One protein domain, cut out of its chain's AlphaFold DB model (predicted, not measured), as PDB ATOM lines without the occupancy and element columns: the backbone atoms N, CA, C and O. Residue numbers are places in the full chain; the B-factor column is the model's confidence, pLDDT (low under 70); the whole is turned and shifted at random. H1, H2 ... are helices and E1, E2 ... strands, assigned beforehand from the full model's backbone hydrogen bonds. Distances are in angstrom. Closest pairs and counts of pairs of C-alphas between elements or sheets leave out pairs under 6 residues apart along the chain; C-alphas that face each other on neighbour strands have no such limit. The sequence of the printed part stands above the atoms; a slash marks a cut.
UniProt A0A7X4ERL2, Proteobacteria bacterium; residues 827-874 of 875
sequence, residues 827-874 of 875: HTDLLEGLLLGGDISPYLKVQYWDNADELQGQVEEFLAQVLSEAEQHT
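AT A GLANCE: This is residues 827 to 874 of the 875 residues of a protein of Proteobacteria bacterium (UniProt A0A7X4ERL2). A small two-strand hairpin, E1 and E2, sits between the short helix H1 on one side and the long helix H2, whose residues 860 to 872 stick out free. The chain makes a loose, open zigzag, only just flat, spanning 40 by 27 by 8 A. The 48 printed residues run H1, E1, E2, H2, mostly helix, with an antiparallel sheet E1 - E2 and a radius of gyration of the C-alphas of 13.2 A.

IN THESE COORDINATES: E1 is residues 838 to 841 and E2 844 to 846. H1, residues 828 to 836, begins at C-alpha 828 (40.109, -9.970, -33.373). H2, residues 852 to 872, is 29.9 A long and ends at C-alpha 872 (7.671, -27.816, -37.609).

HOW THE PARTS SIT: In the hairpin, N 838 and O 846 are 2.7 A apart, within hydrogen-bond range; the directions differ by 161 degrees. The closest C-alphas of H1 and E2, Leu 834 and Val 846, are 6.4 A apart. H2 is apart from H1 and E1. In H1 and H2 every O i to N i+4 pair is within hydrogen-bond range.

THE WHOLE: C-alphas 828 and 874 are farthest apart, 39.8 A. The printed part has no cut; its three links are tight. Residues 827 to 829, 851 to 852 and 871 to 874 have pLDDT under 70.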
ATOM      1  N   HIS A 827      39.186  -9.948 -29.219       55.97
ATOM      2  CA  HIS A 827      38.539 -10.990 -30.011       55.97
ATOM      3  C   HIS A 827      38.626 -10.584 -31.484       55.97
ATOM      4  O   HIS A 827      37.606 -10.353 -32.126       55.97
ATOM      5  N   THR A 828      39.850 -10.416 -31.994       60.50
ATOM      6  CA  THR A 828      40.109  -9.970 -33.373       60.50
ATOM      7  C   THR A 828      39.387 -10.868 -34.376       60.50
ATOM      8  O   THR A 828      38.707 -10.362 -35.257       60.50
ATOM      9  N   ASP A 829      39.401 -12.180 -34.138       66.19
ATOM     10  CA  ASP A 829      38.724 -13.177 -34.972       66.19
ATOM     11  C   ASP A 829      37.190 -13.037 -34.954       66.19
ATOM     12  O   ASP A 829      36.535 -13.238 -35.972       66.19
ATOM     13  N   LEU A 830      36.593 -12.673 -33.809       74.75
ATOM     14  CA  LEU A 830      35.146 -12.438 -33.721       74.75
ATOM     15  C   LEU A 830      34.768 -11.129 -34.410       74.75
ATOM     16  O   LEU A 830      33.746 -11.082 -35.079       74.75
ATOM     17  N   LEU A 831      35.579 -10.080 -34.263       74.25
ATOM     18  CA  LEU A 831      35.361  -8.817 -34.962       74.25
ATOM     19  C   LEU A 831      35.468  -9.007 -36.482       74.25
ATOM     20  O   LEU A 831      34.602  -8.532 -37.206       74.25
ATOM     21  N   GLU A 832      36.477  -9.741 -36.956       75.62
ATOM     22  CA  GLU A 832      36.604 -10.132 -38.365       75.62
ATOM     23  C   GLU A 832      35.408 -10.975 -38.827       75.62
ATOM     24  O   GLU A 832      34.861 -10.719 -39.896       75.62
ATOM     25  N   GLY A 833      34.948 -11.926 -38.007       75.94
ATOM     26  CA  GLY A 833      33.749 -12.720 -38.286       75.94
ATOM     27  C   GLY A 833      32.484 -11.868 -38.403       75.94
ATOM     28  O   GLY A 833      31.741 -12.013 -39.368       75.94
ATOM     29  N   LEU A 834      32.267 -10.935 -37.469       81.88
ATOM     30  CA  LEU A 834      31.156  -9.981 -37.528       81.88
ATOM     31  C   LEU A 834      31.226  -9.159 -38.822       81.88
ATOM     32  O   LEU A 834      30.218  -9.074 -39.510       81.88
ATOM     33  N   LEU A 835      32.410  -8.639 -39.177       80.31
ATOM     34  CA  LEU A 835      32.645  -7.841 -40.391       80.31
ATOM     35  C   LEU A 835      32.432  -8.617 -41.699       80.31
ATOM     36  O   LEU A 835      32.061  -8.020 -42.706       80.31
ATOM     37  N   LEU A 836      32.671  -9.931 -41.704       83.12
ATOM     38  CA  LEU A 836      32.429 -10.799 -42.862       83.12
ATOM     39  C   LEU A 836      30.943 -11.151 -43.045       83.12
ATOM     40  O   LEU A 836      30.529 -11.467 -44.161       83.12
ATOM     41  N   GLY A 837      30.145 -11.086 -41.975       83.94
ATOM     42  CA  GLY A 837      28.731 -11.455 -41.986       83.94
ATOM     43  C   GLY A 837      28.483 -12.970 -42.046       83.94
ATOM     44  O   GLY A 837      29.395 -13.790 -41.957       83.94
ATOM     45  N   GLY A 838      27.216 -13.353 -42.201       85.38
ATOM     46  CA  GLY A 838      26.747 -14.739 -42.221       85.38
ATOM     47  C   GLY A 838      26.332 -15.278 -40.848       85.38
ATOM     48  O   GLY A 838      26.076 -14.526 -39.906       85.38
ATOM     49  N   ASP A 839      26.227 -16.603 -40.750       85.75
ATOM     50  CA  ASP A 839      25.932 -17.300 -39.498       85.75
ATOM     51  C   ASP A 839      27.210 -17.371 -38.648       85.75
ATOM     52  O   ASP A 839      28.072 -18.226 -38.853       85.75
ATOM     53  N   ILE A 840      27.348 -16.441 -37.702       84.25
ATOM     54  CA  ILE A 840      28.504 -16.368 -36.796       84.25
ATOM     55  C   ILE A 840      28.406 -17.482 -35.749       84.25
ATOM     56  O   ILE A 840      29.407 -18.073 -35.344       84.25
ATOM     57  N   SER A 841      27.181 -17.786 -35.327       81.62
ATOM     58  CA  SER A 841      26.857 -18.848 -34.382       81.62
ATOM     59  C   SER A 841      25.363 -19.204 -34.469       81.62
ATOM     60  O   SER A 841      24.606 -18.477 -35.114       81.62
ATOM     61  N   PRO A 842      24.888 -20.297 -33.833       76.31
ATOM     62  CA  PRO A 842      23.492 -20.733 -33.947       76.31
ATOM     63  C   PRO A 842      22.450 -19.682 -33.534       76.31
ATOM     64  O   PRO A 842      21.289 -19.799 -33.918       76.31
ATOM     65  N   TYR A 843      22.849 -18.675 -32.750       76.31
ATOM     66  CA  TYR A 843      21.975 -17.605 -32.271       76.31
ATOM     67  C   TYR A 843      22.449 -16.197 -32.671       76.31
ATOM     68  O   TYR A 843      21.873 -15.213 -32.202       76.31
ATOM     69  N   LEU A 844      23.481 -16.076 -33.518       78.88
ATOM     70  CA  LEU A 844      23.951 -14.800 -34.059       78.88
ATOM     71  C   LEU A 844      24.203 -14.916 -35.559       78.88
ATOM     72  O   LEU A 844      25.207 -15.473 -36.001       78.88
ATOM     73  N   LYS A 845      23.309 -14.308 -36.332       85.06
ATOM     74  CA  LYS A 845      23.484 -14.084 -37.761       85.06
ATOM     75  C   LYS A 845      23.708 -12.599 -37.994       85.06
ATOM     76  O   LYS A 845      22.958 -11.778 -37.468       85.06
ATOM     77  N   VAL A 846      24.733 -12.258 -38.763       86.44
ATOM     78  CA  VAL A 846      25.002 -10.884 -39.188       86.44
ATOM     79  C   VAL A 846      24.735 -10.799 -40.680       86.44
ATOM     80  O   VAL A 846      25.286 -11.569 -41.459       86.44
ATOM     81  N   GLN A 847      23.870  -9.884 -41.089       85.38
ATOM     82  CA  GLN A 847      23.632  -9.594 -42.497       85.38
ATOM     83  C   GLN A 847      23.900  -8.117 -42.733       85.38
ATOM     84  O   GLN A 847      23.582  -7.282 -41.889       85.38
ATOM     85  N   TYR A 848      24.522  -7.832 -43.868       84.81
ATOM     86  CA  TYR A 848      24.728  -6.484 -44.365       84.81
ATOM     87  C   TYR A 848      23.725  -6.240 -45.483       84.81
ATOM     88  O   TYR A 848      23.360  -7.170 -46.205       84.81
ATOM     89  N   TRP A 849      23.270  -5.003 -45.593       85.75
ATOM     90  CA  TRP A 849      22.373  -4.561 -46.645       85.75
ATOM     91  C   TRP A 849      22.798  -3.167 -47.079       85.75
ATOM     92  O   TRP A 849      23.206  -2.350 -46.251       85.75
ATOM     93  N   ASP A 850      22.653  -2.890 -48.367       72.81
ATOM     94  CA  ASP A 850      23.001  -1.586 -48.928       72.81
ATOM     95  C   ASP A 850      21.767  -0.681 -49.074       72.81
ATOM     96  O   ASP A 850      21.888   0.531 -49.234       72.81
ATOM     97  N   ASN A 851      20.556  -1.252 -49.034       67.19
ATOM     98  CA  ASN A 851      19.305  -0.512 -49.213       67.19
ATOM     99  C   ASN A 851      18.100  -1.178 -48.520       67.19
ATOM    100  O   ASN A 851      18.159  -2.316 -48.054       67.19
ATOM    101  N   ALA A 852      16.985  -0.445 -48.453       69.75
ATOM    102  CA  ALA A 852      15.766  -0.881 -47.770       69.75
ATOM    103  C   ALA A 852      15.088  -2.102 -48.419       69.75
ATOM    104  O   ALA A 852      14.523  -2.916 -47.692       69.75
ATOM    105  N   ASP A 853      15.152  -2.252 -49.749       73.12
ATOM    106  CA  ASP A 853      14.552  -3.402 -50.443       73.12
ATOM    107  C   ASP A 853      15.310  -4.690 -50.093       73.12
ATOM    108  O   ASP A 853      14.697  -5.729 -49.853       73.12
ATOM    109  N   GLU A 854      16.641  -4.616 -50.021       82.56
ATOM    110  CA  GLU A 854      17.481  -5.728 -49.585       82.56
ATOM    111  C   GLU A 854      17.215  -6.087 -48.121       82.56
ATOM    112  O   GLU A 854      16.985  -7.258 -47.827       82.56
ATOM    113  N   LEU A 855      17.158  -5.097 -47.220       83.62
ATOM    114  CA  LEU A 855      16.790  -5.330 -45.821       83.62
ATOM    115  C   LEU A 855      15.409  -5.984 -45.713       83.62
ATOM    116  O   LEU A 855      15.246  -6.954 -44.978       83.62
ATOM    117  N   GLN A 856      14.411  -5.475 -46.439       80.94
ATOM    118  CA  GLN A 856      13.064  -6.033 -46.411       80.94
ATOM    119  C   GLN A 856      13.053  -7.470 -46.938       80.94
ATOM    120  O   GLN A 856      12.466  -8.336 -46.295       80.94
ATOM    121  N   GLY A 857      13.743  -7.746 -48.048       87.12
ATOM    122  CA  GLY A 857      13.885  -9.099 -48.583       87.12
ATOM    123  C   GLY A 857      14.565 -10.050 -47.597       87.12
ATOM    124  O   GLY A 857      14.059 -11.143 -47.357       87.12
ATOM    125  N   GLN A 858      15.658  -9.614 -46.963       88.25
ATOM    126  CA  GLN A 858      16.370 -10.381 -45.935       88.25
ATOM    127  C   GLN A 858      15.489 -10.639 -44.700       88.25
ATOM    128  O   GLN A 858      15.467 -11.755 -44.180       88.25
ATOM    129  N   VAL A 859      14.717  -9.644 -44.248       87.75
ATOM    130  CA  VAL A 859      13.773  -9.779 -43.127       87.75
ATOM    131  C   VAL A 859      12.622 -10.717 -43.484       87.75
ATOM    132  O   VAL A 859      12.258 -11.557 -42.666       87.75
ATOM    133  N   GLU A 860      12.046 -10.609 -44.681       89.00
ATOM    134  CA  GLU A 860      10.977 -11.495 -45.151       89.00
ATOM    135  C   GLU A 860      11.461 -12.943 -45.271       89.00
ATOM    136  O   GLU A 860      10.783 -13.851 -44.788       89.00
ATOM    137  N   GLU A 861      12.646 -13.164 -45.846       88.44
ATOM    138  CA  GLU A 861      13.276 -14.483 -45.937       88.44
ATOM    139  C   GLU A 861      13.546 -15.063 -44.542       88.44
ATOM    140  O   GLU A 861      13.176 -16.207 -44.263       88.44
ATOM    141  N   PHE A 862      14.108 -14.257 -43.637       86.00
ATOM    142  CA  PHE A 862      14.358 -14.657 -42.255       86.00
ATOM    143  C   PHE A 862      13.061 -15.001 -41.512       86.00
ATOM    144  O   PHE A 862      12.976 -16.045 -40.868       86.00
ATOM    145  N   LEU A 863      12.024 -14.166 -41.621       87.19
ATOM    146  CA  LEU A 863      10.726 -14.423 -40.998       87.19
ATOM    147  C   LEU A 863      10.067 -15.678 -41.572       87.19
ATOM    148  O   LEU A 863       9.543 -16.481 -40.805       87.19
ATOM    149  N   ALA A 864      10.108 -15.878 -42.892       87.75
ATOM    150  CA  ALA A 864       9.571 -17.076 -43.529       87.75
ATOM    151  C   ALA A 864      10.295 -18.343 -43.051       87.75
ATOM    152  O   ALA A 864       9.642 -19.340 -42.735       87.75
ATOM    153  N   GLN A 865      11.626 -18.287 -42.940       84.94
ATOM    154  CA  GLN A 865      12.435 -19.375 -42.401       84.94
ATOM    155  C   GLN A 865      12.053 -19.683 -40.944       84.94
ATOM    156  O   GLN A 865      11.686 -20.816 -40.633       84.94
ATOM    157  N   VAL A 866      12.064 -18.677 -40.066       82.25
ATOM    158  CA  VAL A 866      11.776 -18.843 -38.631       82.25
ATOM    159  C   VAL A 866      10.343 -19.322 -38.390       82.25
ATOM    160  O   VAL A 866      10.113 -20.183 -37.541       82.25
ATOM    161  N   LEU A 867       9.363 -18.804 -39.136       82.62
ATOM    162  CA  LEU A 867       7.967 -19.239 -39.030       82.62
ATOM    163  C   LEU A 867       7.792 -20.688 -39.505       82.62
ATOM    164  O   LEU A 867       7.102 -21.459 -38.841       82.62
ATOM    165  N   SER A 868       8.461 -21.086 -40.592       81.56
ATOM    166  CA  SER A 868       8.461 -22.477 -41.060       81.56
ATOM    167  C   SER A 868       9.109 -23.427 -40.045       81.56
ATOM    168  O   SER A 868       8.623 -24.542 -39.851       81.56
ATOM    169  N   GLU A 869      10.204 -23.023 -39.401       77.62
ATOM    170  CA  GLU A 869      10.866 -23.805 -38.348       77.62
ATOM    171  C   GLU A 869       9.985 -23.914 -37.088       77.62
ATOM    172  O   GLU A 869       9.881 -24.986 -36.485       77.62
ATOM    173  N   ALA A 870       9.268 -22.845 -36.722       70.56
ATOM    174  CA  ALA A 870       8.331 -22.845 -35.600       70.56
ATOM    175  C   ALA A 870       7.114 -23.760 -35.844       70.56
ATOM    176  O   ALA A 870       6.720 -24.517 -34.952       70.56
ATOM    177  N   GLU A 871       6.541 -23.758 -37.052       66.88
ATOM    178  CA  GLU A 871       5.442 -24.663 -37.424       66.88
ATOM    179  C   GLU A 871       5.864 -26.141 -37.365       66.88
ATOM    180  O   GLU A 871       5.086 -26.986 -36.918       66.88
ATOM    181  N   GLN A 872       7.115 -26.458 -37.713       55.53
ATOM    182  CA  GLN A 872       7.671 -27.816 -37.609       55.53
ATOM    183  C   GLN A 872       7.892 -28.285 -36.161       55.53
ATOM    184  O   GLN A 872       7.937 -29.488 -35.912       55.53
ATOM    185  N   HIS A 873       7.989 -27.364 -35.198       51.16
ATOM    186  CA  HIS A 873       8.118 -27.666 -33.769       51.16
ATOM    187  C   HIS A 873       6.788 -27.655 -32.996       51.16
ATOM    188  O   HIS A 873       6.781 -27.945 -31.799       51.16
ATOM    189  N   THR A 874       5.662 -27.370 -33.664       40.88
ATOM    190  CA  THR A 874       4.315 -27.366 -33.056       40.88
ATOM    191  C   THR A 874       3.471 -28.605 -33.424       40.88
ATOM    192  O   THR A 874       2.277 -28.641 -33.122       40.88
TER     193      THR A 874